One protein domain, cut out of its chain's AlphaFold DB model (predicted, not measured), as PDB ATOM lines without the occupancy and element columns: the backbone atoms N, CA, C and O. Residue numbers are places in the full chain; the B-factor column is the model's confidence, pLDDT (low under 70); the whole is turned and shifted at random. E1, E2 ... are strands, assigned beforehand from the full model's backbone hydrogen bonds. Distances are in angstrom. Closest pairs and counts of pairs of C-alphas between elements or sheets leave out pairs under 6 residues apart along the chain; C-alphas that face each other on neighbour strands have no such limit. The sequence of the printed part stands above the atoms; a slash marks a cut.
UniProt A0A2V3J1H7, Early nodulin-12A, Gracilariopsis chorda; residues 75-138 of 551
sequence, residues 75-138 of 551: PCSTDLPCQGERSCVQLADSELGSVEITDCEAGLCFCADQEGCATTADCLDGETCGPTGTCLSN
ATOM      1  N   PRO A  75     108.041 165.313 164.751       80.06
ATOM      2  CA  PRO A  75     108.276 165.816 163.400       80.06
ATOM      3  C   PRO A  75     109.449 166.805 163.338       80.06
ATOM      4  O   PRO A  75     109.486 167.785 164.084       80.06
ATOM      5  N   CYS A  76     110.356 166.600 162.383       83.19
ATOM      6  CA  CYS A  76     111.617 167.340 162.254       83.19
ATOM      7  C   CYS A  76     111.731 168.108 160.926       83.19
ATOM      8  O   CYS A  76     110.996 167.853 159.968       83.19
ATOM      9  N   SER A  77     112.655 169.073 160.860       81.25
ATOM     10  CA  SER A  77     112.994 169.808 159.631       81.25
ATOM     11  C   SER A  77     114.368 170.488 159.727       81.25
ATOM     12  O   SER A  77     115.015 170.463 160.770       81.25
ATOM     13  N   THR A  78     114.796 171.181 158.666       73.88
ATOM     14  CA  THR A  78     116.018 172.014 158.681       73.88
ATOM     15  C   THR A  78     116.006 173.123 159.739       73.88
ATOM     16  O   THR A  78     117.069 173.575 160.153       73.88
ATOM     17  N   ASP A  79     114.816 173.561 160.165       75.94
ATOM     18  CA  ASP A  79     114.621 174.611 161.172       75.94
ATOM     19  C   ASP A  79     114.307 174.030 162.570       75.94
ATOM     20  O   ASP A  79     114.160 174.784 163.534       75.94
ATOM     21  N   LEU A  80     114.164 172.703 162.679       78.06
ATOM     22  CA  LEU A  80     113.864 171.971 163.911       78.06
ATOM     23  C   LEU A  80     114.563 170.591 163.872       78.06
ATOM     24  O   LEU A  80     113.937 169.603 163.471       78.06
ATOM     25  N   PRO A  81     115.867 170.531 164.208       80.81
ATOM     26  CA  PRO A  81     116.636 169.289 164.217       80.81
ATOM     27  C   PRO A  81     116.217 168.370 165.372       80.81
ATOM     28  O   PRO A  81     115.562 168.796 166.322       80.81
ATOM     29  N   CYS A  82     116.633 167.110 165.283       86.19
ATOM     30  CA  CYS A  82     116.429 166.108 166.326       86.19
ATOM     31  C   CYS A  82     117.397 166.287 167.504       86.19
ATOM     32  O   CYS A  82     118.446 166.919 167.367       86.19
ATOM     33  N   GLN A  83     117.034 165.722 168.654       84.38
ATOM     34  CA  GLN A  83     117.847 165.716 169.867       84.38
ATOM     35  C   GLN A  83     118.723 164.452 169.929       84.38
ATOM     36  O   GLN A  83     118.305 163.379 169.491       84.38
ATOM     37  N   GLY A  84     119.935 164.579 170.478       80.81
ATOM     38  CA  GLY A  84     120.934 163.503 170.486       80.81
ATOM     39  C   GLY A  84     121.564 163.281 169.105       80.81
ATOM     40  O   GLY A  84     121.633 164.201 168.294       80.81
ATOM     41  N   GLU A  85     122.002 162.053 168.825       78.25
ATOM     42  CA  GLU A  85     122.636 161.673 167.546       78.25
ATOM     43  C   GLU A  85     121.614 161.313 166.443       78.25
ATOM     44  O   GLU A  85     121.947 160.779 165.383       78.25
ATOM     45  N   ARG A  86     120.333 161.609 166.687       82.50
ATOM     46  CA  ARG A  86     119.203 161.122 165.893       82.50
ATOM     47  C   ARG A  86     119.086 161.779 164.531       82.50
ATOM     48  O   ARG A  86     119.311 162.974 164.344       82.50
ATOM     49  N   SER A  87     118.654 160.977 163.566       84.81
ATOM     50  CA  SER A  87     118.547 161.389 162.170       84.81
ATOM     51  C   SER A  87     117.128 161.855 161.838       84.81
ATOM     52  O   SER A  87     116.145 161.190 162.165       84.81
ATOM     53  N   CYS A  88     117.023 163.000 161.158       85.38
ATOM     54  CA  CYS A  88     115.755 163.508 160.635       85.38
ATOM     55  C   CYS A  88     115.450 162.838 159.291       85.38
ATOM     56  O   CYS A  88     116.023 163.204 158.261       85.38
ATOM     57  N   VAL A  89     114.566 161.844 159.312       83.44
ATOM     58  CA  VAL A  89     114.351 160.918 158.190       83.44
ATOM     59  C   VAL A  89     112.919 160.958 157.677       83.44
ATOM     60  O   VAL A  89     112.000 161.437 158.346       83.44
ATOM     61  N   GLN A  90     112.728 160.441 156.468       81.00
ATOM     62  CA  GLN A  90     111.439 160.339 155.797       81.00
ATOM     63  C   GLN A  90     111.084 158.865 155.547       81.00
ATOM     64  O   GLN A  90     111.932 158.091 155.106       81.00
ATOM     65  N   LEU A  91     109.822 158.483 155.789       65.25
ATOM     66  CA  LEU A  91     109.289 157.197 155.324       65.25
ATOM     67  C   LEU A  91     109.077 157.276 153.809       65.25
ATOM     68  O   LEU A  91     108.216 158.029 153.342       65.25
ATOM     69  N   ALA A  92     109.834 156.489 153.047       59.09
ATOM     70  CA  ALA A  92     109.552 156.248 151.640       59.09
ATOM     71  C   ALA A  92     108.604 155.042 151.482       59.09
ATOM     72  O   ALA A  92     108.907 153.940 151.940       59.09
ATOM     73  N   ASP A  93     107.469 155.238 150.800       48.69
ATOM     74  CA  ASP A  93     106.607 154.145 150.320       48.69
ATOM     75  C   ASP A  93     107.299 153.426 149.142       48.69
ATOM     76  O   ASP A  93     107.011 153.694 147.970       48.69
ATOM     77  N   SER A  94     108.232 152.515 149.423       50.53
ATOM     78  CA  SER A  94     108.841 151.674 148.385       50.53
ATOM     79  C   SER A  94     107.820 150.628 147.905       50.53
ATOM     80  O   SER A  94     107.234 149.904 148.711       50.53
ATOM     81  N   GLU A  95     107.605 150.501 146.585       48.62
ATOM     82  CA  GLU A  95     106.498 149.712 145.985       48.62
ATOM     83  C   GLU A  95     106.504 148.190 146.292       48.62
ATOM     84  O   GLU A  95     105.609 147.468 145.849       48.62
ATOM     85  N   LEU A  96     107.487 147.682 147.049       44.31
ATOM     86  CA  LEU A  96     107.556 146.297 147.540       44.31
ATOM     87  C   LEU A  96     107.180 146.127 149.028       44.31
ATOM     88  O   LEU A  96     107.165 144.996 149.510       44.31
ATOM     89  N   GLY A  97     106.849 147.202 149.753       41.66
ATOM     90  CA  GLY A  97     106.421 147.132 151.160       41.66
ATOM     91  C   GLY A  97     107.556 147.035 152.187       41.66
ATOM     92  O   GLY A  97     107.297 146.772 153.359       41.66
ATOM     93  N   SER A  98     108.802 147.255 151.767       41.56
ATOM     94  CA  SER A  98     109.916 147.584 152.659       41.56
ATOM     95  C   SER A  98     109.884 149.076 152.989       41.56
ATOM     96  O   SER A  98     109.805 149.892 152.075       41.56
ATOM     97  N   VAL A  99     110.000 149.438 154.266       51.09
ATOM     98  CA  VAL A  99     110.274 150.826 154.657       51.09
ATOM     99  C   VAL A  99     111.746 151.114 154.384       51.09
ATOM    100  O   VAL A  99     112.614 150.524 155.026       51.09
ATOM    101  N   GLU A 100     112.030 152.010 153.443       55.50
ATOM    102  CA  GLU A 100     113.371 152.573 153.272       55.50
ATOM    103  C   GLU A 100     113.463 153.902 154.030       55.50
ATOM    104  O   GLU A 100     112.594 154.770 153.913       55.50
ATOM    105  N   ILE A 101     114.512 154.028 154.844       63.78
ATOM    106  CA  ILE A 101     114.820 155.215 155.641       63.78
ATOM    107  C   ILE A 101     115.753 156.094 154.807       63.78
ATOM    108  O   ILE A 101     116.868 155.684 154.489       63.78
ATOM    109  N   THR A 102     115.297 157.291 154.439       70.50
ATOM    110  CA  THR A 102     116.074 158.243 153.628       70.50
ATOM    111  C   THR A 102     116.164 159.610 154.296       70.50
ATOM    112  O   THR A 102     115.265 159.995 155.049       70.50
ATOM    113  N   ASP A 103     117.209 160.371 153.960       76.25
ATOM    114  CA  ASP A 103     117.360 161.775 154.358       76.25
ATOM    115  C   ASP A 103     116.105 162.603 154.019       76.25
ATOM    116  O   ASP A 103     115.474 162.424 152.972       76.25
ATOM    117  N   CYS A 104     115.739 163.528 154.909       77.06
ATOM    118  CA  CYS A 104     114.572 164.391 154.738       77.06
ATOM    119  C   CYS A 104     114.779 165.455 153.636       77.06
ATOM    120  O   CYS A 104     115.159 166.593 153.916       77.06
ATOM    121  N   GLU A 105     114.493 165.112 152.374       66.50
ATOM    122  CA  GLU A 105     114.502 166.085 151.267       66.50
ATOM    123  C   GLU A 105     113.162 166.827 151.097       66.50
ATOM    124  O   GLU A 105     113.162 168.043 150.882       66.50
ATOM    125  N   ALA A 106     112.012 166.133 151.167       61.47
ATOM    126  CA  ALA A 106     110.685 166.751 151.037       61.47
ATOM    127  C   ALA A 106     109.525 165.815 151.445       61.47
ATOM    128  O   ALA A 106     109.049 165.007 150.638       61.47
ATOM    129  N   GLY A 107     108.962 165.998 152.644       67.69
ATOM    130  CA  GLY A 107     107.758 165.268 153.047       67.69
ATOM    131  C   GLY A 107     107.344 165.465 154.503       67.69
ATOM    132  O   GLY A 107     107.564 166.522 155.091       67.69
ATOM    133  N   LEU A 108     106.711 164.431 155.060       74.62
ATOM    134  CA  LEU A 108     106.540 164.271 156.501       74.62
ATOM    135  C   LEU A 108     107.789 163.555 157.029       74.62
ATOM    136  O   LEU A 108     107.962 162.365 156.773       74.62
ATOM    137  N   CYS A 109     108.642 164.297 157.729       82.62
ATOM    138  CA  CYS A 109     109.867 163.785 158.334       82.62
ATOM    139  C   CYS A 109     109.753 163.780 159.857       82.62
ATOM    140  O   CYS A 109     109.028 164.597 160.432       82.62
ATOM    141  N   PHE A 110     110.476 162.874 160.503       85.75
ATOM    142  CA  PHE A 110     110.460 162.662 161.949       85.75
ATOM    143  C   PHE A 110     111.834 162.192 162.430       85.75
ATOM    144  O   PHE A 110     112.661 161.721 161.645       85.75
ATOM    145  N   CYS A 111     112.077 162.339 163.726       85.38
ATOM    146  CA  CYS A 111     113.297 161.863 164.357       85.38
ATOM    147  C   CYS A 111     113.247 160.345 164.526       85.38
ATOM    148  O   CYS A 111     112.430 159.836 165.293       85.38
ATOM    149  N   ALA A 112     114.114 159.631 163.811       81.44
ATOM    150  CA  ALA A 112     114.356 158.216 164.050       81.44
ATOM    151  C   ALA A 112     115.587 158.041 164.938       81.44
ATOM    152  O   ALA A 112     116.600 158.725 164.755       81.44
ATOM    153  N   ASP A 113     115.486 157.102 165.872       78.38
ATOM    154  CA  ASP A 113     116.659 156.572 166.549       78.38
ATOM    155  C   ASP A 113     117.425 155.606 165.635       78.38
ATOM    156  O   ASP A 113     116.834 155.006 164.731       78.38
ATOM    157  N   GLN A 114     118.731 155.474 165.862       63.78
ATOM    158  CA  GLN A 114     119.563 154.466 165.194       63.78
ATOM    159  C   GLN A 114     119.928 153.307 166.124       63.78
ATOM    160  O   GLN A 114     120.162 152.201 165.634       63.78
ATOM    161  N   GLU A 115     119.940 153.531 167.440       68.38
ATOM    162  CA  GLU A 115     120.233 152.492 168.427       68.38
ATOM    163  C   GLU A 115     118.950 151.986 169.101       68.38
ATOM    164  O   GLU A 115     117.924 152.671 169.160       68.38
ATOM    165  N   GLY A 116     118.987 150.729 169.546       75.31
ATOM    166  CA  GLY A 116     117.866 150.079 170.216       75.31
ATOM    167  C   GLY A 116     118.012 150.138 171.733       75.31
ATOM    168  O   GLY A 116     119.092 149.876 172.259       75.31
ATOM    169  N   CYS A 117     116.920 150.428 172.434       84.12
ATOM    170  CA  CYS A 117     116.871 150.457 173.895       84.12
ATOM    171  C   CYS A 117     116.517 149.077 174.475       84.12
ATOM    172  O   CYS A 117     115.772 148.304 173.867       84.12
ATOM    173  N   ALA A 118     117.008 148.785 175.682       75.81
ATOM    174  CA  ALA A 118     116.565 147.649 176.496       75.81
ATOM    175  C   ALA A 118     115.648 148.097 177.650       75.81
ATOM    176  O   ALA A 118     114.820 147.326 178.137       75.81
ATOM    177  N   THR A 119     115.794 149.349 178.085       78.81
ATOM    178  CA  THR A 119     115.096 149.999 179.192       78.81
ATOM    179  C   THR A 119     114.849 151.476 178.866       78.81
ATOM    180  O   THR A 119     115.495 152.052 177.995       78.81
ATOM    181  N   THR A 120     113.939 152.135 179.588       79.75
ATOM    182  CA  THR A 120     113.709 153.586 179.425       79.75
ATOM    183  C   THR A 120     114.932 154.440 179.793       79.75
ATOM    184  O   THR A 120     115.051 155.551 179.292       79.75
ATOM    185  N   ALA A 121     115.870 153.924 180.598       80.88
ATOM    186  CA  ALA A 121     117.114 154.626 180.927       80.88
ATOM    187  C   ALA A 121     118.108 154.705 179.749       80.88
ATOM    188  O   ALA A 121     119.054 155.485 179.813       80.88
ATOM    189  N   ASP A 122     117.878 153.938 178.676       81.19
ATOM    190  CA  ASP A 122     118.656 154.011 177.432       81.19
ATOM    191  C   ASP A 122     118.090 155.068 176.451       81.19
ATOM    192  O   ASP A 122     118.616 155.245 175.354       81.19
ATOM    193  N   CYS A 123     116.998 155.753 176.818       82.62
ATOM    194  CA  CYS A 123     116.340 156.796 176.025       82.62
ATOM    195  C   CYS A 123     116.612 158.205 176.589       82.62
ATOM    196  O   CYS A 123     117.138 158.355 177.691       82.62
ATOM    197  N   LEU A 124     116.245 159.261 175.850       84.12
ATOM    198  CA  LEU A 124     116.386 160.640 176.338       84.12
ATOM    199  C   LEU A 124     115.235 161.042 177.273       84.12
ATOM    200  O   LEU A 124     114.128 160.509 177.194       84.12
ATOM    201  N   ASP A 125     115.484 162.051 178.114       81.25
ATOM    202  CA  ASP A 125     114.479 162.648 179.000       81.25
ATOM    203  C   ASP A 125     113.190 163.008 178.237       81.25
ATOM    204  O   ASP A 125     113.195 163.825 177.312       81.25
ATOM    205  N   GLY A 126     112.065 162.417 178.650       77.69
ATOM    206  CA  GLY A 126     110.770 162.578 177.978       77.69
ATOM    207  C   GLY A 126     110.420 161.478 176.968       77.69
ATOM    208  O   GLY A 126     109.456 161.639 176.216       77.69
ATOM    209  N   GLU A 127     111.151 160.364 176.957       83.75
ATOM    210  CA  GLU A 127     110.853 159.163 176.168       83.75
ATOM    211  C   GLU A 127     110.606 157.929 177.045       83.75
ATOM    212  O   GLU A 127     110.885 157.917 178.242       83.75
ATOM    213  N   THR A 128     110.071 156.876 176.426       83.38
ATOM    214  CA  THR A 128     109.891 155.539 177.002       83.38
ATOM    215  C   THR A 128     110.418 154.501 176.016       83.38
ATOM    216  O   THR A 128     110.185 154.620 174.809       83.38
ATOM    217  N   CYS A 129     111.099 153.460 176.503       83.44
ATOM    218  CA  CYS A 129     111.512 152.356 175.639       83.44
ATOM    219  C   CYS A 129     110.298 151.496 175.249       83.44
ATOM    220  O   CYS A 129     109.635 150.907 176.103       83.44
ATOM    221  N   GLY A 130     109.978 151.446 173.954       76.81
ATOM    222  CA  GLY A 130     108.863 150.660 173.430       76.81
ATOM    223  C   GLY A 130     109.160 149.153 173.380       76.81
ATOM    224  O   GLY A 130     110.322 148.755 173.307       76.81
ATOM    225  N   PRO A 131     108.126 148.289 173.314       62.12
ATOM    226  CA  PRO A 131     108.275 146.824 173.323       62.12
ATOM    227  C   PRO A 131     109.016 146.253 172.099       62.12
ATOM    228  O   PRO A 131     109.350 145.073 172.069       62.12
ATOM    229  N   THR A 132     109.274 147.077 171.083       70.25
ATOM    230  CA  THR A 132     110.114 146.777 169.915       70.25
ATOM    231  C   THR A 132     111.605 147.067 170.134       70.25
ATOM    232  O   THR A 132     112.376 146.921 169.190       70.25
ATOM    233  N   GLY A 133     112.018 147.486 171.337       78.31
ATOM    234  CA  GLY A 133     113.393 147.904 171.629       78.31
ATOM    235  C   GLY A 133     113.749 149.251 170.997       78.31
ATOM    236  O   GLY A 133     114.861 149.442 170.521       78.31
ATOM    237  N   THR A 134     112.788 150.176 170.923       81.81
ATOM    238  CA  THR A 134     112.944 151.491 170.276       81.81
ATOM    239  C   THR A 134     112.356 152.591 171.150       81.81
ATOM    240  O   THR A 134     111.203 152.469 171.570       81.81
ATOM    241  N   CYS A 135     113.100 153.673 171.379       82.62
ATOM    242  CA  CYS A 135     112.615 154.828 172.132       82.62
ATOM    243  C   CYS A 135     111.420 155.503 171.435       82.62
ATOM    244  O   CYS A 135     111.363 155.599 170.207       82.62
ATOM    245  N   LEU A 136     110.456 155.967 172.230       81.06
ATOM    246  CA  LEU A 136     109.246 156.662 171.788       81.06
ATOM    247  C   LEU A 136     109.054 157.917 172.644       81.06
ATOM    248  O   LEU A 136     109.086 157.814 173.869       81.06
ATOM    249  N   SER A 137     108.803 159.081 172.035       82.12
ATOM    250  CA  SER A 137     108.413 160.287 172.784       82.12
ATOM    251  C   SER A 137     107.174 160.023 173.644       82.12
ATOM    252  O   SER A 137     106.169 159.496 173.159       82.12
ATOM    253  N   ASN A 138     107.201 160.465 174.904       71.88
ATOM    254  CA  ASN A 138     106.069 160.368 175.831       71.88
ATOM    255  C   ASN A 138     104.862 161.202 175.357       71.88
ATOM    256  O   ASN A 138     103.737 160.951 175.772       71.88
TER     257      ASN A 138
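AT A GLANCE: This is residues 75 to 138 of the 551 residues of the protein "Early nodulin-12A" of Gracilariopsis chorda (UniProt A0A2V3J1H7). What shows first? Little regular structure: a strongly twisted sheet, E2 - E1 - E3, and a hairpin, E4 and E5, make two small lobes joined by a long link. What builds it? The 64 printed residues hold five named strands, E1 to E5 along the chain, both sheets antiparallel; the class is all strand, with 24 residues in named elements. It is only just compact, close to loose, with radius of gyration 12.6 A and spans of 35 by 31 by 17 A.

HOW THE PARTS SIT: What pairs within hydrogen-bond range? E1, residues 87 to 93, forms a hairpin with E2, residues 99 to 103 (N 90 to O 102, 2.9 A), and neighbours E3, residues 109 to 112 (N 89 to O 110, 3.0 A). E4, residues 127 to 130, and E5, residues 134 to 137, form a hairpin (N 128 to O 136, 2.9 A). Do the sheets meet? E3 and E5 are near each other, with 5 pairs of C-alphas within 10 A.

IN THESE COORDINATES: Where does E1 begin? C-alpha 87 is at (118.547, 161.389, 162.170); E1 spans 18.3 A. Where does E5 end? C-alpha 137 is at (108.413, 160.287, 172.784).

THE WHOLE: Which link is long? E3 to E4, 14 residues; the printed part has no cut. Where is pLDDT under 70? Residues 91 to 101, 105 to 107, 114 to 115 and 131.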